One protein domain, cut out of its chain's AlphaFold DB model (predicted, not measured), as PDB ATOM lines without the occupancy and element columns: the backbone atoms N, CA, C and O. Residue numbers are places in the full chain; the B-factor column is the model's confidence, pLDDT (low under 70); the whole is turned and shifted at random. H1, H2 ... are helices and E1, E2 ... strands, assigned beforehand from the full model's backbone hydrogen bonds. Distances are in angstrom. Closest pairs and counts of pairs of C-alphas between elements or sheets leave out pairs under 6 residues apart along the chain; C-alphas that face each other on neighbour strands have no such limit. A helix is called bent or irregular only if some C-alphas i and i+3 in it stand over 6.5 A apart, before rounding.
ATOM      1  N   GLY A   2      90.331  79.690 121.930       78.19
ATOM      2  CA  GLY A   2      91.277  80.299 120.968       78.19
ATOM      3  C   GLY A   2      90.922  81.726 120.519       78.19
ATOM      4  O   GLY A   2      91.722  82.633 120.706       78.19
ATOM      5  N   LYS A   3      89.682  81.961 120.064       77.31
ATOM      6  CA  LYS A   3      89.225  83.297 119.623       77.31
ATOM      7  C   LYS A   3      89.320  84.378 120.708       77.31
ATOM      8  O   LYS A   3      89.707  85.501 120.417       77.31
ATOM      9  N   ILE A   4      89.014  84.027 121.961       84.94
ATOM     10  CA  ILE A   4      89.119  84.955 123.100       84.94
ATOM     11  C   ILE A   4      90.584  85.351 123.313       84.94
ATOM     12  O   ILE A   4      90.869  86.526 123.505       84.94
ATOM     13  N   LYS A   5      91.525  84.401 123.207       86.69
ATOM     14  CA  LYS A   5      92.962  84.698 123.311       86.69
ATOM     15  C   LYS A   5      93.429  85.631 122.191       86.69
ATOM     16  O   LYS A   5      94.131  86.589 122.482       86.69
ATOM     17  N   THR A   6      93.000  85.402 120.948       84.06
ATOM     18  CA  THR A   6      93.338  86.284 119.817       84.06
ATOM     19  C   THR A   6      92.809  87.700 120.031       84.06
ATOM     20  O   THR A   6      93.561  88.655 119.870       84.06
ATOM     21  N   VAL A   7      91.554  87.845 120.466       86.75
ATOM     22  CA  VAL A   7      90.957  89.155 120.775       86.75
ATOM     23  C   VAL A   7      91.730  89.868 121.887       86.75
ATOM     24  O   VAL A   7      92.069  91.037 121.735       86.75
ATOM     25  N   VAL A   8      92.074  89.164 122.970       90.31
ATOM     26  CA  VAL A   8      92.870  89.737 124.067       90.31
ATOM     27  C   VAL A   8      94.246  90.188 123.573       90.31
ATOM     28  O   VAL A   8      94.663  91.294 123.898       90.31
ATOM     29  N   VAL A   9      94.933  89.393 122.747       89.31
ATOM     30  CA  VAL A   9      96.248  89.763 122.190       89.31
ATOM     31  C   VAL A   9      96.153  90.997 121.290       89.31
ATOM     32  O   VAL A   9      96.982  91.893 121.419       89.31
ATOM     33  N   VAL A  10      95.137  91.086 120.424       87.44
ATOM     34  CA  VAL A  10      94.927  92.260 119.555       87.44
ATOM     35  C   VAL A  10      94.666  93.515 120.386       87.44
ATOM     36  O   VAL A  10      95.270  94.550 120.120       87.44
ATOM     37  N   ILE A  11      93.826  93.424 121.423       90.19
ATOM     38  CA  ILE A  11      93.563  94.548 122.332       90.19
ATOM     39  C   ILE A  11      94.851  94.969 123.045       90.19
ATOM     40  O   ILE A  11      95.175  96.152 123.057       90.19
ATOM     41  N   VAL A  12      95.613  94.021 123.598       92.56
ATOM     42  CA  VAL A  12      96.870  94.318 124.303       92.56
ATOM     43  C   VAL A  12      97.890  94.973 123.369       92.56
ATOM     44  O   VAL A  12      98.494  95.969 123.754       92.56
ATOM     45  N   LEU A  13      98.055  94.475 122.139       89.31
ATOM     46  CA  LEU A  13      98.967  95.065 121.156       89.31
ATOM     47  C   LEU A  13      98.518  96.461 120.709       89.31
ATOM     48  O   LEU A  13      99.353  97.357 120.618       89.31
ATOM     49  N   ALA A  14      97.220  96.671 120.476       87.38
ATOM     50  CA  ALA A  14      96.684  97.980 120.111       87.38
ATOM     51  C   ALA A  14      96.875  99.002 121.243       87.38
ATOM     52  O   ALA A  14      97.333 100.117 120.998       87.38
ATOM     53  N   VAL A  15      96.592  98.608 122.489       89.62
ATOM     54  CA  VAL A  15      96.786  99.457 123.675       89.62
ATOM     55  C   VAL A  15      98.269  99.751 123.905       89.62
ATOM     56  O   VAL A  15      98.626 100.905 124.128       89.62
ATOM     57  N   ALA A  16      99.148  98.747 123.810       91.44
ATOM     58  CA  ALA A  16     100.590  98.930 123.972       91.44
ATOM     59  C   ALA A  16     101.186  99.818 122.866       91.44
ATOM     60  O   ALA A  16     101.984 100.706 123.157       91.44
ATOM     61  N   GLY A  17     100.760  99.624 121.612       89.81
ATOM     62  CA  GLY A  17     101.170 100.454 120.480       89.81
ATOM     63  C   GLY A  17     100.719 101.907 120.631       89.81
ATOM     64  O   GLY A  17     101.524 102.820 120.453       89.81
ATOM     65  N   ALA A  18      99.467 102.131 121.041       88.25
ATOM     66  CA  ALA A  18      98.944 103.469 121.313       88.25
ATOM     67  C   ALA A  18      99.686 104.149 122.472       88.25
ATOM     68  O   ALA A  18     100.101 105.298 122.345       88.25
ATOM     69  N   ALA A  19      99.912 103.435 123.580       89.88
ATOM     70  CA  ALA A  19     100.652 103.960 124.725       89.88
ATOM     71  C   ALA A  19     102.103 104.317 124.359       89.88
ATOM     72  O   ALA A  19     102.586 105.381 124.745       89.88
ATOM     73  N   GLY A  20     102.781 103.471 123.575       91.81
ATOM     74  CA  GLY A  20     104.131 103.735 123.077       91.81
ATOM     75  C   GLY A  20     104.194 104.955 122.154       91.81
ATOM     76  O   GLY A  20     105.076 105.798 122.315       91.81
ATOM     77  N   ALA A  21     103.227 105.095 121.240       89.19
ATOM     78  CA  ALA A  21     103.127 106.255 120.355       89.19
ATOM     79  C   ALA A  21     102.872 107.554 121.136       89.19
ATOM     80  O   ALA A  21     103.560 108.546 120.908       89.19
ATOM     81  N   LEU A  22     101.939 107.543 122.096       89.62
ATOM     82  CA  LEU A  22     101.649 108.698 122.953       89.62
ATOM     83  C   LEU A  22     102.865 109.090 123.804       89.62
ATOM     84  O   LEU A  22     103.199 110.270 123.892       89.62
ATOM     85  N   PHE A  23     103.570 108.115 124.385       90.19
ATOM     86  CA  PHE A  23     104.779 108.375 125.168       90.19
ATOM     87  C   PHE A  23     105.905 108.968 124.308       90.19
ATOM     88  O   PHE A  23     106.527 109.957 124.699       90.19
ATOM     89  N   GLY A  24     106.133 108.411 123.113       90.94
ATOM     90  CA  GLY A  24     107.133 108.913 122.168       90.94
ATOM     91  C   GLY A  24     106.828 110.330 121.677       90.94
ATOM     92  O   GLY A  24     107.710 111.191 121.699       90.94
ATOM     93  N   LEU A  25     105.573 110.597 121.299       90.44
ATOM     94  CA  LEU A  25     105.119 111.927 120.884       90.44
ATOM     95  C   LEU A  25     105.264 112.946 122.016       90.44
ATOM     96  O   LEU A  25     105.819 114.021 121.794       90.44
ATOM     97  N   SER A  26     104.837 112.597 123.232       89.19
ATOM     98  CA  SER A  26     104.941 113.477 124.398       89.19
ATOM     99  C   SER A  26     106.393 113.829 124.724       89.19
ATOM    100  O   SER A  26     106.698 114.998 124.945       89.19
ATOM    101  N   GLY A  27     107.309 112.853 124.713       90.31
ATOM    102  CA  GLY A  27     108.728 113.095 124.993       90.31
ATOM    103  C   GLY A  27     109.402 113.986 123.945       90.31
ATOM    104  O   GLY A  27     110.091 114.947 124.292       90.31
ATOM    105  N   MET A  28     109.154 113.714 122.659       90.94
ATOM    106  CA  MET A  28     109.684 114.526 121.562       90.94
ATOM    107  C   MET A  28     109.145 115.961 121.615       90.94
ATOM    108  O   MET A  28     109.911 116.920 121.515       90.94
ATOM    109  N   TYR A  29     107.835 116.117 121.822       91.12
ATOM    110  CA  TYR A  29     107.194 117.426 121.879       91.12
ATOM    111  C   TYR A  29     107.619 118.220 123.115       91.12
ATOM    112  O   TYR A  29     107.845 119.422 123.022       91.12
ATOM    113  N   GLN A  30     107.802 117.561 124.262       89.75
ATOM    114  CA  GLN A  30     108.305 118.211 125.470       89.75
ATOM    115  C   GLN A  30     109.693 118.819 125.238       89.75
ATOM    116  O   GLN A  30     109.913 119.973 125.598       89.75
ATOM    117  N   SER A  31     110.610 118.089 124.595       91.62
ATOM    118  CA  SER A  31     111.942 118.613 124.254       91.62
ATOM    119  C   SER A  31     111.864 119.812 123.300       91.62
ATOM    120  O   SER A  31     112.556 120.815 123.500       91.62
ATOM    121  N   GLN A  32     110.974 119.756 122.303       93.81
ATOM    122  CA  GLN A  32     110.737 120.877 121.392       93.81
ATOM    123  C   GLN A  32     110.163 122.101 122.114       93.81
ATOM    124  O   GLN A  32     110.692 123.198 121.948       93.81
ATOM    125  N   VAL A  33     109.140 121.927 122.956       92.62
ATOM    126  CA  VAL A  33     108.539 123.012 123.751       92.62
ATOM    127  C   VAL A  33     109.572 123.630 124.684       92.62
ATOM    128  O   VAL A  33     109.664 124.850 124.752       92.62
ATOM    129  N   GLN A  34     110.394 122.818 125.353       92.50
ATOM    130  CA  GLN A  34     111.457 123.321 126.223       92.50
ATOM    131  C   GLN A  34     112.487 124.158 125.461       92.50
ATOM    132  O   GLN A  34     112.891 125.224 125.932       92.50
ATOM    133  N   THR A  35     112.869 123.707 124.267       94.69
ATOM    134  CA  THR A  35     113.828 124.408 123.409       94.69
ATOM    135  C   THR A  35     113.243 125.728 122.906       94.69
ATOM    136  O   THR A  35     113.863 126.778 123.061       94.69
ATOM    137  N   LEU A  36     112.018 125.698 122.372       95.69
ATOM    138  CA  LEU A  36     111.320 126.884 121.875       95.69
ATOM    139  C   LEU A  36     111.057 127.902 122.987       95.69
ATOM    140  O   LEU A  36     111.354 129.079 122.804       95.69
ATOM    141  N   ALA A  37     110.557 127.463 124.144       95.12
ATOM    142  CA  ALA A  37     110.307 128.336 125.287       95.12
ATOM    143  C   ALA A  37     111.595 129.011 125.769       95.12
ATOM    144  O   ALA A  37     111.600 130.214 126.000       95.12
ATOM    145  N   THR A  38     112.700 128.265 125.858       95.81
ATOM    146  CA  THR A  38     113.997 128.812 126.284       95.81
ATOM    147  C   THR A  38     114.500 129.890 125.324       95.81
ATOM    148  O   THR A  38     114.915 130.959 125.768       95.81
ATOM    149  N   VAL A  39     114.414 129.652 124.009       96.56
ATOM    150  CA  VAL A  39     114.816 130.635 122.990       96.56
ATOM    151  C   VAL A  39     113.916 131.874 123.025       96.56
ATOM    152  O   VAL A  39     114.417 132.998 123.015       96.56
ATOM    153  N   GLN A  40     112.596 131.688 123.110       96.75
ATOM    154  CA  GLN A  40     111.647 132.801 123.165       96.75
ATOM    155  C   GLN A  40     111.830 133.645 124.432       96.75
ATOM    156  O   GLN A  40     111.870 134.870 124.348       96.75
ATOM    157  N   LEU A  41     111.996 133.008 125.595       97.25
ATOM    158  CA  LEU A  41     112.222 133.695 126.866       97.25
ATOM    159  C   LEU A  41     113.553 134.449 126.888       97.25
ATOM    160  O   LEU A  41     113.608 135.550 127.426       97.25
ATOM    161  N   ALA A  42     114.613 133.894 126.293       96.75
ATOM    162  CA  ALA A  42     115.898 134.580 126.166       96.75
ATOM    163  C   ALA A  42     115.760 135.891 125.379       96.75
ATOM    164  O   ALA A  42     116.144 136.953 125.868       96.75
ATOM    165  N   GLY A  43     115.150 135.829 124.189       97.12
ATOM    166  CA  GLY A  43     114.921 137.015 123.362       97.12
ATOM    167  C   GLY A  43     113.986 138.024 124.030       97.12
ATOM    168  O   GLY A  43     114.237 139.227 123.995       97.12
ATOM    169  N   ALA A  44     112.929 137.547 124.688       97.62
ATOM    170  CA  ALA A  44     111.979 138.410 125.379       97.62
ATOM    171  C   ALA A  44     112.588 139.099 126.610       97.62
ATOM    172  O   ALA A  44     112.289 140.267 126.845       97.62
ATOM    173  N   ALA A  45     113.471 138.429 127.358       96.88
ATOM    174  CA  ALA A  45     114.194 139.021 128.484       96.88
ATOM    175  C   ALA A  45     115.110 140.174 128.040       96.88
ATOM    176  O   ALA A  45     115.051 141.263 128.612       96.88
ATOM    177  N   GLU A  46     115.891 139.979 126.976       96.31
ATOM    178  CA  GLU A  46     116.733 141.042 126.410       96.31
ATOM    179  C   GLU A  46     115.894 142.204 125.863       96.31
ATOM    180  O   GLU A  46     116.178 143.373 126.134       96.31
ATOM    181  N   ASN A  47     114.807 141.903 125.149       97.19
ATOM    182  CA  ASN A  47     113.882 142.924 124.655       97.19
ATOM    183  C   ASN A  47     113.234 143.715 125.797       97.19
ATOM    184  O   ASN A  47     113.061 144.927 125.670       97.19
ATOM    185  N   ALA A  48     112.921 143.060 126.916       97.19
ATOM    186  CA  ALA A  48     112.378 143.717 128.097       97.19
ATOM    187  C   ALA A  48     113.378 144.704 128.717       97.19
ATOM    188  O   ALA A  48     113.017 145.846 129.003       97.19
ATOM    189  N   LEU A  49     114.646 144.305 128.871       95.56
ATOM    190  CA  LEU A  49     115.701 145.201 129.364       95.56
ATOM    191  C   LEU A  49     115.946 146.370 128.420       95.56
ATOM    192  O   LEU A  49     116.114 147.504 128.868       95.56
ATOM    193  N   ASN A  50     115.968 146.103 127.117       96.19
ATOM    194  CA  ASN A  50     116.147 147.146 126.121       96.19
ATOM    195  C   ASN A  50     114.991 148.147 126.155       96.19
ATOM    196  O   ASN A  50     115.246 149.343 126.084       96.19
ATOM    197  N   ARG A 197     103.642 148.221 129.013       95.81
ATOM    198  CA  ARG A 197     104.483 148.688 127.891       95.81
ATOM    199  C   ARG A 197     105.511 147.634 127.500       95.81
ATOM    200  O   ARG A 197     105.610 147.325 126.317       95.81
ATOM    201  N   ILE A 198     106.177 147.030 128.482       96.75
ATOM    202  CA  ILE A 198     107.132 145.948 128.236       96.75
ATOM    203  C   ILE A 198     106.426 144.753 127.580       96.75
ATOM    204  O   ILE A 198     106.870 144.300 126.527       96.75
ATOM    205  N   ASN A 199     105.280 144.313 128.115       96.50
ATOM    206  CA  ASN A 199     104.506 143.199 127.556       96.50
ATOM    207  C   ASN A 199     104.101 143.431 126.097       96.50
ATOM    208  O   ASN A 199     104.129 142.503 125.296       96.50
ATOM    209  N   ARG A 200     103.736 144.666 125.722       96.81
ATOM    210  CA  ARG A 200     103.398 144.998 124.326       96.81
ATOM    211  C   ARG A 200     104.570 144.781 123.372       96.81
ATOM    212  O   ARG A 200     104.335 144.459 122.212       96.81
ATOM    213  N   ARG A 201     105.806 144.951 123.845       95.38
ATOM    214  CA  ARG A 201     107.010 144.765 123.031       95.38
ATOM    215  C   ARG A 201     107.530 143.331 123.053       95.38
ATOM    216  O   ARG A 201     108.053 142.865 122.047       95.38
ATOM    217  N   THR A 202     107.393 142.636 124.177       96.19
ATOM    218  CA  THR A 202     107.871 141.255 124.334       96.19
ATOM    219  C   THR A 202     106.848 140.206 123.912       96.19
ATOM    220  O   THR A 202     107.232 139.084 123.599       96.19
ATOM    221  N   GLY A 203     105.555 140.545 123.920       95.75
ATOM    222  CA  GLY A 203     104.458 139.591 123.747       95.75
ATOM    223  C   GLY A 203     104.303 138.617 124.920       95.75
ATOM    224  O   GLY A 203     103.652 137.586 124.768       95.75
ATOM    225  N   MET A 204     104.921 138.909 126.068       96.31
ATOM    226  CA  MET A 204     104.971 138.023 127.233       96.31
ATOM    227  C   MET A 204     104.545 138.747 128.501       96.31
ATOM    228  O   MET A 204     104.673 139.967 128.596       96.31
ATOM    229  N   ASP A 205     104.089 137.978 129.487       96.94
ATOM    230  CA  ASP A 205     103.820 138.512 130.814       96.94
ATOM    231  C   ASP A 205     105.138 138.853 131.510       96.94
ATOM    232  O   ASP A 205     106.166 138.202 131.318       96.94
ATOM    233  N   THR A 206     105.118 139.887 132.338       97.81
ATOM    234  CA  THR A 206     106.274 140.319 133.119       97.81
ATOM    235  C   THR A 206     105.935 140.474 134.589       97.81
ATOM    236  O   THR A 206     104.801 140.805 134.962       97.81
ATOM    237  N   ALA A 207     106.940 140.233 135.425       97.75
ATOM    238  CA  ALA A 207     106.881 140.470 136.854       97.75
ATOM    239  C   ALA A 207     108.196 141.054 137.369       97.75
ATOM    240  O   ALA A 207     109.276 140.707 136.899       97.75
ATOM    241  N   VAL A 208     108.108 141.926 138.362       97.06
ATOM    242  CA  VAL A 208     109.249 142.479 139.085       97.06
ATOM    243  C   VAL A 208     109.327 141.790 140.435       97.06
ATOM    244  O   VAL A 208     108.345 141.735 141.175       97.06
ATOM    245  N   ILE A 209     110.502 141.261 140.752       96.19
ATOM    246  CA  ILE A 209     110.778 140.535 141.987       96.19
ATOM    247  C   ILE A 209     111.745 141.368 142.821       96.19
ATOM    248  O   ILE A 209     112.819 141.738 142.345       96.19
ATOM    249  N   LEU A 210     111.376 141.615 144.076       94.88
ATOM    250  CA  LEU A 210     112.166 142.352 145.056       94.88
ATOM    251  C   LEU A 210     112.322 141.497 146.316       94.88
ATOM    252  O   LEU A 210     111.326 141.057 146.891       94.88
ATOM    253  N   ARG A 211     113.565 141.244 146.753       91.94
ATOM    254  CA  ARG A 211     113.863 140.523 148.015       91.94
ATOM    255  C   ARG A 211     113.143 139.172 148.159       91.94
ATOM    256  O   ARG A 211     112.698 138.825 149.242       91.94
ATOM    257  N   GLN A 212     113.030 138.415 147.066       92.81
ATOM    258  CA  GLN A 212     112.302 137.130 147.015       92.81
ATOM    259  C   GLN A 212     110.778 137.234 147.172       92.81
ATOM    260  O   GLN A 212     110.118 136.247 147.476       92.81
ATOM    261  N   SER A 213     110.199 138.401 146.905       94.50
ATOM    262  CA  SER A 213     108.753 138.578 146.784       94.50
ATOM    263  C   SER A 213     108.404 139.147 145.411       94.50
ATOM    264  O   SER A 213     109.168 139.935 144.846       94.50
ATOM    265  N   VAL A 214     107.269 138.730 144.847       96.06
ATOM    266  CA  VAL A 214     106.734 139.356 143.631       96.06
ATOM    267  C   VAL A 214     106.206 140.733 144.022       96.06
ATOM    268  O   VAL A 214     105.185 140.832 144.694       96.06
ATOM    269  N   TYR A 215     106.917 141.786 143.619       95.75
ATOM    270  CA  TYR A 215     106.534 143.170 143.893       95.75
ATOM    271  C   TYR A 215     105.360 143.597 143.008       95.75
ATOM    272  O   TYR A 215     104.380 144.162 143.483       95.75
ATOM    273  N   LEU A 216     105.448 143.297 141.710       97.00
ATOM    274  CA  LEU A 216     104.441 143.668 140.723       97.00
ATOM    275  C   LEU A 216     104.424 142.641 139.592       97.00
ATOM    276  O   LEU A 216     105.484 142.195 139.163       97.00
ATOM    277  N   ALA A 217     103.249 142.283 139.081       97.25
ATOM    278  CA  ALA A 217     103.121 141.381 137.942       97.25
ATOM    279  C   ALA A 217     101.935 141.759 137.058       97.25
ATOM    280  O   ALA A 217     100.934 142.286 137.532       97.25
ATOM    281  N   THR A 218     102.056 141.460 135.767       96.50
ATOM    282  CA  THR A 218     100.962 141.598 134.790       96.50
ATOM    283  C   THR A 218     100.039 140.380 134.749       96.50
ATOM    284  O   THR A 218      98.890 140.507 134.333       96.50
ATOM    285  N   GLY A 219     100.518 139.229 135.233       91.06
ATOM    286  CA  GLY A 219      99.731 138.016 135.443       91.06
ATOM    287  C   GLY A 219      99.187 137.872 136.870       91.06
ATOM    288  O   GLY A 219      99.289 138.768 137.704       91.06
ATOM    289  N   ASP A 220      98.622 136.701 137.160       91.00
ATOM    290  CA  ASP A 220      98.108 136.347 138.488       91.00
ATOM    291  C   ASP A 220      99.258 136.184 139.495       91.00
ATOM    292  O   ASP A 220      99.985 135.187 139.463       91.00
ATOM    293  N   SER A 221      99.416 137.159 140.393       89.06
ATOM    294  CA  SER A 221     100.504 137.210 141.374       89.06
ATOM    295  C   SER A 221     100.558 135.978 142.281       89.06
ATOM    296  O   SER A 221     101.654 135.543 142.632       89.06
ATOM    297  N   ALA A 222      99.413 135.358 142.595       89.50
ATOM    298  CA  ALA A 222      99.364 134.159 143.432       89.50
ATOM    299  C   ALA A 222     100.049 132.961 142.759       89.50
ATOM    300  O   ALA A 222     100.700 132.163 143.427       89.50
ATOM    301  N   LYS A 223      99.962 132.857 141.427       89.44
ATOM    302  CA  LYS A 223     100.634 131.792 140.663       89.44
ATOM    303  C   LYS A 223     102.125 132.038 140.463       89.44
ATOM    304  O   LYS A 223     102.850 131.117 140.106       89.44
ATOM    305  N   LEU A 224     102.561 133.281 140.639       91.00
ATOM    306  CA  LEU A 224     103.941 133.706 140.425       91.00
ATOM    307  C   LEU A 224     104.752 133.729 141.724       91.00
ATOM    308  O   LEU A 224     105.953 133.980 141.671       91.00
ATOM    309  N   ALA A 225     104.132 133.453 142.876       91.88
ATOM    310  CA  ALA A 225     104.807 133.447 144.171       91.88
ATOM    311  C   ALA A 225     106.030 132.511 144.184       91.88
ATOM    312  O   ALA A 225     107.102 132.911 144.640       91.88
ATOM    313  N   ASP A 226     105.905 131.326 143.576       91.50
ATOM    314  CA  ASP A 226     106.985 130.336 143.471       91.50
ATOM    315  C   ASP A 226     108.202 130.851 142.696       91.50
ATOM    316  O   ASP A 226     109.316 130.384 142.913       91.50
ATOM    317  N   LEU A 227     108.017 131.822 141.795       92.50
ATOM    318  CA  LEU A 227     109.102 132.398 141.003       92.50
ATOM    319  C   LEU A 227     110.038 133.254 141.861       92.50
ATOM    320  O   LEU A 227     111.220 133.406 141.553       92.50
ATOM    321  N   ALA A 228     109.524 133.807 142.956       93.19
ATOM    322  CA  ALA A 228     110.265 134.731 143.790       93.19
ATOM    323  C   ALA A 228     111.409 134.040 144.556       93.19
ATOM    324  O   ALA A 228     112.453 134.656 144.788       93.19
ATOM    325  N   THR A 229     111.271 132.745 144.855       92.81
ATOM    326  CA  THR A 229     112.301 131.927 145.517       92.81
ATOM    327  C   THR A 229     113.321 131.318 144.555       92.81
ATOM    328  O   THR A 229     114.312 130.745 145.001       92.81
ATOM    329  N   GLN A 230     113.096 131.414 143.245       91.69
ATOM    330  CA  GLN A 230     113.958 130.785 142.242       91.69
ATOM    331  C   GLN A 230     115.259 131.573 142.064       91.69
ATOM    332  O   GLN A 230     115.259 132.796 142.254       91.69
ATOM    333  N   PRO A 231     116.374 130.909 141.712       87.69
ATOM    334  CA  PRO A 231     117.644 131.583 141.488       87.69
ATOM    335  C   PRO A 231     117.568 132.525 140.283       87.69
ATOM    336  O   PRO A 231     116.799 132.323 139.345       87.69
ATOM    337  N   THR A 232     118.379 133.578 140.321       87.25
ATOM    338  CA  THR A 232     118.596 134.457 139.166       87.25
ATOM    339  C   THR A 232     119.536 133.771 138.192       87.25
ATOM    340  O   THR A 232     120.573 133.265 138.621       87.25
ATOM    341  N   GLY A 233     119.233 133.788 136.898       86.94
ATOM    342  CA  GLY A 233     120.143 133.206 135.925       86.94
ATOM    343  C   GLY A 233     119.585 133.116 134.517       86.94
ATOM    344  O   GLY A 233     118.452 133.491 134.228       86.94
ATOM    345  N   GLU A 234     120.418 132.593 133.627       88.38
ATOM    346  CA  GLU A 234     120.040 132.362 132.232       88.38
ATOM    347  C   GLU A 234     119.115 131.153 132.051       88.38
ATOM    348  O   GLU A 234     118.533 130.981 130.979       88.38
ATOM    349  N   GLU A 235     118.977 130.327 133.090       93.31
ATOM    350  CA  GLU A 235     118.177 129.111 133.054       93.31
ATOM    351  C   GLU A 235     116.676 129.408 133.017       93.31
ATOM    352  O   GLU A 235     116.152 130.273 133.726       93.31
ATOM    353  N   THR A 236     115.972 128.646 132.183       94.12
ATOM    354  CA  THR A 236     114.512 128.658 132.131       94.12
ATOM    355  C   THR A 236     113.955 127.952 133.359       94.12
ATOM    356  O   THR A 236     114.196 126.766 133.583       94.12
ATOM    357  N   ILE A 237     113.155 128.678 134.124       93.56
ATOM    358  CA  ILE A 237     112.464 128.197 135.309       93.56
ATOM    359  C   ILE A 237     111.093 127.680 134.885       93.56
ATOM    360  O   ILE A 237     110.290 128.417 134.316       93.56
ATOM    361  N   TRP A 238     110.807 126.424 135.205       92.38
ATOM    362  CA  TRP A 238     109.519 125.785 134.950       92.38
ATOM    363  C   TRP A 238     108.747 125.699 136.262       92.38
ATOM    364  O   TRP A 238     109.262 125.158 137.238       92.38
ATOM    365  N   PHE A 239     107.531 126.238 136.306       90.50
ATOM    366  CA  PHE A 239     106.730 126.271 137.532       90.50
ATOM    367  C   PHE A 239     105.228 126.143 137.249       90.50
ATOM    368  O   PHE A 239     104.770 126.162 136.099       90.50
ATOM    369  N   GLY A 240     104.455 125.935 138.317       87.00
ATOM    370  CA  GLY A 240     103.092 125.422 138.220       87.00
ATOM    371  C   GLY A 240     103.072 123.982 137.697       87.00
ATOM    372  O   GLY A 240     104.016 123.216 137.887       87.00
ATOM    373  N   ASP A 241     102.020 123.613 136.966       84.94
ATOM    374  CA  ASP A 241     101.863 122.269 136.386       84.94
ATOM    375  C   ASP A 241     102.738 122.027 135.133       84.94
ATOM    376  O   ASP A 241     102.413 121.191 134.288       84.94
ATOM    377  N   ALA A 242     103.855 122.751 134.995       79.75
ATOM    378  CA  ALA A 242     104.804 122.649 133.881       79.75
ATOM    379  C   ALA A 242     105.779 121.460 133.992       79.75
ATOM    380  O   ALA A 242     106.787 121.409 133.286       79.75
ATOM    381  N   GLY A 243     105.499 120.515 134.896       75.00
ATOM    382  CA  GLY A 243     106.254 119.274 135.038       75.00
ATOM    383  C   GLY A 243     106.217 118.394 133.778       75.00
ATOM    384  O   GLY A 243     105.634 118.776 132.760       75.00
ATOM    385  N   PRO A 244     106.824 117.192 133.825       78.12
ATOM    386  CA  PRO A 244     106.788 116.262 132.701       78.12
ATOM    387  C   PRO A 244     105.348 116.050 132.236       78.12
ATOM    388  O   PRO A 244     104.441 115.845 133.054       78.12
ATOM    389  N   LEU A 245     105.140 116.154 130.922       76.25
ATOM    390  CA  LEU A 245     103.799 116.138 130.359       76.25
ATOM    391  C   LEU A 245     103.145 114.785 130.675       76.25
ATOM    392  O   LEU A 245     103.729 113.736 130.389       76.25
ATOM    393  N   PRO A 246     101.949 114.770 131.291       76.50
ATOM    394  CA  PRO A 246     101.220 113.526 131.464       76.50
ATOM    395  C   PRO A 246     100.856 112.953 130.090       76.50
ATOM    396  O   PRO A 246     100.654 113.698 129.132       76.50
ATOM    397  N   MET A 247     100.666 111.633 130.024       71.94
ATOM    398  CA  MET A 247     100.232 110.927 128.805       71.94
ATOM    399  C   MET A 247      98.979 111.554 128.164       71.94
ATOM    400  O   MET A 247      98.804 111.502 126.951       71.94
ATOM    401  N   PHE A 248      98.130 112.194 128.976       73.62
ATOM    402  CA  PHE A 248      96.984 112.973 128.524       73.62
ATOM    403  C   PHE A 248      97.133 114.425 128.972       73.62
ATOM    404  O   PHE A 248      96.952 114.753 130.148       73.62
ATOM    405  N   VAL A 249      97.448 115.298 128.017       72.69
ATOM    406  CA  VAL A 249      97.540 116.742 128.243       72.69
ATOM    407  C   VAL A 249      96.145 117.280 128.545       72.69
ATOM    408  O   VAL A 249      95.288 117.361 127.667       72.69
ATOM    409  N   LYS A 250      95.914 117.673 129.797       76.06
ATOM    410  CA  LYS A 250      94.779 118.528 130.147       76.06
ATOM    411  C   LYS A 250      95.198 119.969 129.884       76.06
ATOM    412  O   LYS A 250      96.030 120.491 130.619       76.06
ATOM    413  N   LEU A 251      94.617 120.607 128.865       72.50
ATOM    414  CA  LEU A 251      94.880 122.019 128.529       72.50
ATOM    415  C   LEU A 251      94.576 122.993 129.676       72.50
ATOM    416  O   LEU A 251      95.077 124.111 129.686       72.50
ATOM    417  N   GLU A 252      93.783 122.563 130.654       70.56
ATOM    418  CA  GLU A 252      93.485 123.333 131.864       70.56
ATOM    419  C   GLU A 252      94.703 123.499 132.793       70.56
ATOM    420  O   GLU A 252      94.683 124.361 133.674       70.56
ATOM    421  N   ARG A 253      95.781 122.719 132.599       62.78
ATOM    422  CA  ARG A 253      97.025 122.870 133.365       62.78
ATOM    423  C   ARG A 253      97.749 124.150 132.961       62.78
ATOM    424  O   ARG A 253      98.299 124.270 131.869       62.78
ATOM    425  N   ARG A 254      97.778 125.109 133.887       69.81
ATOM    426  CA  ARG A 254      98.475 126.396 133.756       69.81
ATOM    427  C   ARG A 254      99.957 126.226 134.100       69.81
ATOM    428  O   ARG A 254     100.407 126.673 135.150       69.81
ATOM    429  N   GLY A 255     100.691 125.516 133.247       88.50
ATOM    430  CA  GLY A 255     102.150 125.494 133.314       88.50
ATOM    431  C   GLY A 255     102.735 126.804 132.786       88.50
ATOM    432  O   GLY A 255     102.258 127.336 131.777       88.50
ATOM    433  N   PHE A 256     103.774 127.303 133.448       93.62
ATOM    434  CA  PHE A 256     104.512 128.492 133.033       93.62
ATOM    435  C   PHE A 256     105.996 128.167 132.897       93.62
ATOM    436  O   PHE A 256     106.551 127.373 133.662       93.62
ATOM    437  N   ALA A 257     106.634 128.820 131.934       95.44
ATOM    438  CA  ALA A 257     108.078 128.959 131.900       95.44
ATOM    439  C   ALA A 257     108.421 130.428 132.129       95.44
ATOM    440  O   ALA A 257     107.741 131.309 131.612       95.44
ATOM    441  N   ALA A 258     109.464 130.707 132.896       97.06
ATOM    442  CA  ALA A 258     109.964 132.059 133.065       97.06
ATOM    443  C   ALA A 258     111.481 132.103 132.991       97.06
ATOM    444  O   ALA A 258     112.169 131.119 133.243       97.06
ATOM    445  N   ARG A 259     111.999 133.285 132.681       97.06
ATOM    446  CA  ARG A 259     113.416 133.611 132.821       97.06
ATOM    447  C   ARG A 259     113.534 134.856 133.679       97.06
ATOM    448  O   ARG A 259     112.790 135.815 133.471       97.06
ATOM    449  N   THR A 260     114.445 134.826 134.648       96.44
ATOM    450  CA  THR A 260     114.699 135.962 135.538       96.44
ATOM    451  C   THR A 260     116.048 136.581 135.220       96.44
ATOM    452  O   THR A 260     117.046 135.892 135.047       96.44
ATOM    453  N   ILE A 261     116.082 137.901 135.135       95.44
ATOM    454  CA  ILE A 261     117.263 138.676 134.766       95.44
ATOM    455  C   ILE A 261     117.469 139.798 135.788       95.44
ATOM    456  O   ILE A 261     116.492 140.400 136.249       95.44
ATOM    457  N   PRO A 262     118.721 140.084 136.185       94.62
ATOM    458  CA  PRO A 262     119.004 141.210 137.062       94.62
ATOM    459  C   PRO A 262     118.721 142.519 136.322       94.62
ATOM    460  O   PRO A 262     119.058 142.658 135.143       94.62
ATOM    461  N   ILE A 263     118.113 143.490 137.005       92.94
ATOM    462  CA  ILE A 263     117.887 144.809 136.406       92.94
ATOM    463  C   ILE A 263     119.171 145.641 136.556       92.94
ATOM    464  O   ILE A 263     119.625 145.843 137.686       92.94
ATOM    465  N   PRO A 264     119.773 146.142 135.459       85.44
ATOM    466  CA  PRO A 264     120.973 146.969 135.533       85.44
ATOM    467  C   PRO A 264     120.747 148.210 136.401       85.44
ATOM    468  O   PRO A 264     119.721 148.874 136.281       85.44
ATOM    469  N   GLY A 265     121.708 148.527 137.270       77.62
ATOM    470  CA  GLY A 265     121.631 149.699 138.151       77.62
ATOM    471  C   GLY A 265     120.650 149.568 139.323       77.62
ATOM    472  O   GLY A 265     120.561 150.496 140.124       77.62
ATOM    473  N   GLY A 266     119.940 148.441 139.445       73.88
ATOM    474  CA  GLY A 266     119.169 148.097 140.637       73.88
ATOM    475  C   GLY A 266     120.048 147.547 141.763       73.88
ATOM    476  O   GLY A 266     121.233 147.260 141.583       73.88
ATOM    477  N   THR A 267     119.457 147.367 142.944       76.75
ATOM    478  CA  THR A 267     120.081 146.567 144.006       76.75
ATOM    479  C   THR A 267     120.157 145.101 143.564       76.75
ATOM    480  O   THR A 267     119.322 144.645 142.784       76.75
ATOM    481  N   GLU A 268     121.110 144.319 144.086       76.25
ATOM    482  CA  GLU A 268     121.256 142.881 143.756       76.25
ATOM    483  C   GLU A 268     119.981 142.051 144.020       76.25
ATOM    484  O   GLU A 268     119.832 140.925 143.550       76.25
ATOM    485  N   GLN A 269     119.038 142.616 144.774       86.94
ATOM    486  CA  GLN A 269     117.776 142.001 145.166       86.94
ATOM    487  C   GLN A 269     116.643 142.233 144.157       86.94
ATOM    488  O   GLN A 269     115.550 141.697 144.366       86.94
ATOM    489  N   LEU A 270     116.877 143.027 143.107       93.81
ATOM    490  CA  LEU A 270     115.871 143.434 142.136       93.81
ATOM    491  C   LEU A 270     116.035 142.705 140.800       93.81
ATOM    492  O   LEU A 270     117.082 142.757 140.151       93.81
ATOM    493  N   ARG A 271     114.968 142.028 140.375       95.44
ATOM    494  CA  ARG A 271     114.981 141.154 139.200       95.44
ATOM    495  C   ARG A 271     113.731 141.361 138.369       95.44
ATOM    496  O   ARG A 271     112.644 141.549 138.914       95.44
ATOM    497  N   LEU A 272     113.887 141.286 137.056       96.62
ATOM    498  CA  LEU A 272     112.783 141.246 136.112       96.62
ATOM    499  C   LEU A 272     112.580 139.799 135.669       96.62
ATOM    500  O   LEU A 272     113.527 139.109 135.304       96.62
ATOM    501  N   ALA A 273     111.345 139.335 135.715       97.69
ATOM    502  CA  ALA A 273     110.930 138.056 135.186       97.69
ATOM    503  C   ALA A 273     110.107 138.269 133.922       97.69
ATOM    504  O   ALA A 273     109.171 139.070 133.922       97.69
ATOM    505  N   VAL A 274     110.422 137.509 132.880       97.81
ATOM    506  CA  VAL A 274     109.562 137.358 131.704       97.81
ATOM    507  C   VAL A 274     108.949 135.967 131.744       97.81
ATOM    508  O   VAL A 274     109.650 134.998 132.031       97.81
ATOM    509  N   ILE A 275     107.642 135.882 131.520       97.31
ATOM    510  CA  ILE A 275     106.808 134.714 131.786       97.31
ATOM    511  C   ILE A 275     106.061 134.332 130.507       97.31
ATOM    512  O   ILE A 275     105.361 135.140 129.896       97.31
ATOM    513  N   LEU A 276     106.190 133.064 130.133       96.12
ATOM    514  CA  LEU A 276     105.572 132.451 128.970       96.12
ATOM    515  C   LEU A 276     104.546 131.399 129.427       96.12
ATOM    516  O   LEU A 276     104.930 130.388 130.032       96.12
ATOM    517  N   PRO A 277     103.245 131.585 129.141       93.75
ATOM    518  CA  PRO A 277     102.257 130.538 129.361       93.75
ATOM    519  C   PRO A 277     102.488 129.381 128.380       93.75
ATOM    520  O   PRO A 277     102.488 129.570 127.165       93.75
ATOM    521  N   ILE A 278     102.636 128.160 128.899       93.31
ATOM    522  CA  ILE A 278     102.934 126.971 128.080       93.31
ATOM    523  C   ILE A 278     101.672 126.366 127.452       93.31
ATOM    524  O   ILE A 278     101.752 125.693 126.429       93.31
ATOM    525  N   GLY A 279     100.490 126.645 128.011       90.56
ATOM    526  CA  GLY A 279      99.206 126.112 127.532       90.56
ATOM    527  C   GLY A 279      98.993 126.243 126.013       90.56
ATOM    528  O   GLY A 279      98.754 125.224 125.363       90.56
ATOM    529  N   PRO A 280      99.145 127.443 125.416       91.81
ATOM    530  CA  PRO A 280      99.025 127.626 123.969       91.81
ATOM    531  C   PRO A 280     100.031 126.805 123.150       91.81
ATOM    532  O   PRO A 280      99.689 126.331 122.069       91.81
ATOM    533  N   MET A 281     101.245 126.578 123.666       91.38
ATOM    534  CA  MET A 281     102.258 125.764 122.983       91.38
ATOM    535  C   MET A 281     101.901 124.274 122.969       91.38
ATOM    536  O   MET A 281     102.420 123.547 122.137       91.38
ATOM    537  N   LEU A 282     101.017 123.804 123.854       90.69
ATOM    538  CA  LEU A 282     100.604 122.396 123.933       90.69
ATOM    539  C   LEU A 282      99.364 122.066 123.087       90.69
ATOM    540  O   LEU A 282      98.994 120.893 122.988       90.69
ATOM    541  N   LEU A 283      98.723 123.063 122.463       91.56
ATOM    542  CA  LEU A 283      97.550 122.861 121.602       91.56
ATOM    543  C   LEU A 283      97.801 121.824 120.489       91.56
ATOM    544  O   LEU A 283      96.999 120.892 120.376       91.56
ATOM    545  N   PRO A 284      98.911 121.886 119.722       91.81
ATOM    546  CA  PRO A 284      99.168 120.908 118.666       91.81
ATOM    547  C   PRO A 284      99.381 119.492 119.207       91.81
ATOM    548  O   PRO A 284      98.948 118.529 118.581       91.81
ATOM    549  N   LEU A 285      99.994 119.349 120.389       90.00
ATOM    550  CA  LEU A 285     100.173 118.045 121.031       90.00
ATOM    551  C   LEU A 285      98.838 117.450 121.480       90.00
ATOM    552  O   LEU A 285      98.604 116.259 121.303       90.00
ATOM    553  N   SER A 286      97.942 118.273 122.032       89.75
ATOM    554  CA  SER A 286      96.588 117.829 122.367       89.75
ATOM    555  C   SER A 286      95.843 117.322 121.129       89.75
ATOM    556  O   SER A 286      95.216 116.263 121.182       89.75
ATOM    557  N   GLU A 287      95.918 118.038 120.004       91.94
ATOM    558  CA  GLU A 287      95.312 117.579 118.749       91.94
ATOM    559  C   GLU A 287      95.977 116.298 118.225       91.94
ATOM    560  O   GLU A 287      95.279 115.359 117.840       91.94
ATOM    561  N   ALA A 288      97.306 116.185 118.312       90.19
ATOM    562  CA  ALA A 288      98.032 114.966 117.958       90.19
ATOM    563  C   ALA A 288      97.646 113.764 118.842       90.19
ATOM    564  O   ALA A 288      97.534 112.638 118.361       90.19
TER     565      ALA A 288
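AT A GLANCE: This is residues 2 to 50 and 197 to 288 of the 649 residues of the protein "dCache_3 domain-containing protein" of Myxococcales bacterium (UniProt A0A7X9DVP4). One very long helix, H1, packs with its residues 34 to 49 on one face of a five-stranded, strongly twisted sheet, while its residues 2 to 18 stick out as a free arm. The sheet curls round the short helix H3 on its other face, and short helices H2 and H4 pack on H1. The 141 printed residues include four named helices and five named strands, in the order H1 H2 E1 E2 H3 E3 E4 E5 H4; the class is mixed, helices and strands, and the antiparallel sheet has the order E2 E1 E5 E4 E3. The whole is loose, with a radius of gyration of the C-alphas of 19.9 A, and spans 77 by 23 by 21 A, the free arm adding to its length.

HOW THE PARTS SIT: H1, residues 2 to 50, is on the sheet of E2, residues 213 to 217, E1, 205 to 210, E5, 270 to 277, E4, 255 to 262, and E3, 233 to 240. With H3, residues 221 to 228, on the other face, this gives three layers, helices on both faces of a sheet. H1 has a height of 5.6 A over the sheet and runs along the strands, at 26 degrees to E5 on the local plane; their closest C-alphas are those of Ala 45 and Val 274, 5.9 A. H2, residues 197 to 202, touches H1 at residues 44 to 48 alone, closest at the C-alphas of Ala 44 and Thr 202, 5.1 A, at a steep tilt of 53 degrees, opposite ways; it only grazes the sheet. E1 and E2 form a hairpin, with N 208 and O 216 at 2.8 A, within hydrogen-bond range. The closest C-alphas of H3 and E2 are those of Ser 213 and Ala 228, 5.1 A. E3, E4 and E5 make a meander, each strand the antiparallel neighbour of the one before, with N 237 and O 258 at 2.8 A and N 261 and O 272 at 2.8 A. E5 is also the neighbour of E1, with N 207 and O 273 at 2.9 A. H4, residues 279 to 288, is not on the sheet; it touches H1 at residues 25 to 33 of H1 alone, closest at the C-alphas of Val 33 and Met 281, 6.9 A, at a shallow tilt of 27 degrees, opposite ways. In H1 and H2 every O i to N i+4 pair is within hydrogen-bond range; in H3 1 of 4 is, beside 3 of 5 O i to N i+3 pairs, and in H4 3 of 6.

IN THESE COORDINATES: H1 is 71.5 A long, from C-alpha 2 at (91.277, 80.299, 120.968) to C-alpha 50 at (116.147, 147.146, 126.121). H2 is 8.9 A, E1 16.9 A, E2 10.9 A, H3 10.4 A, E3 18.9 A, E4 23.3 A and E5 22.7 A long. E3 bends by 52 degrees at residue 236. H4, 14.7 A long, ends at C-alpha 288 at (98.032, 114.966, 117.958). H3 and H4 are irregular: C-alphas 223 and 226 are 7.1 A apart, and C-alphas 281 and 284 are 7.2 A apart.

THE WHOLE: The C-alphas farthest apart, those of Gly 2 and Gly 265, are 77.7 A apart. Residues 51 to 196 are not printed, and C-alphas 50 and 197 are 11.9 A apart across the cut. The link from E3 to E4, residues 241 to 254, is long. The mean pLDDT of the printed part is 90.3; residues 253 to 254 are under 70.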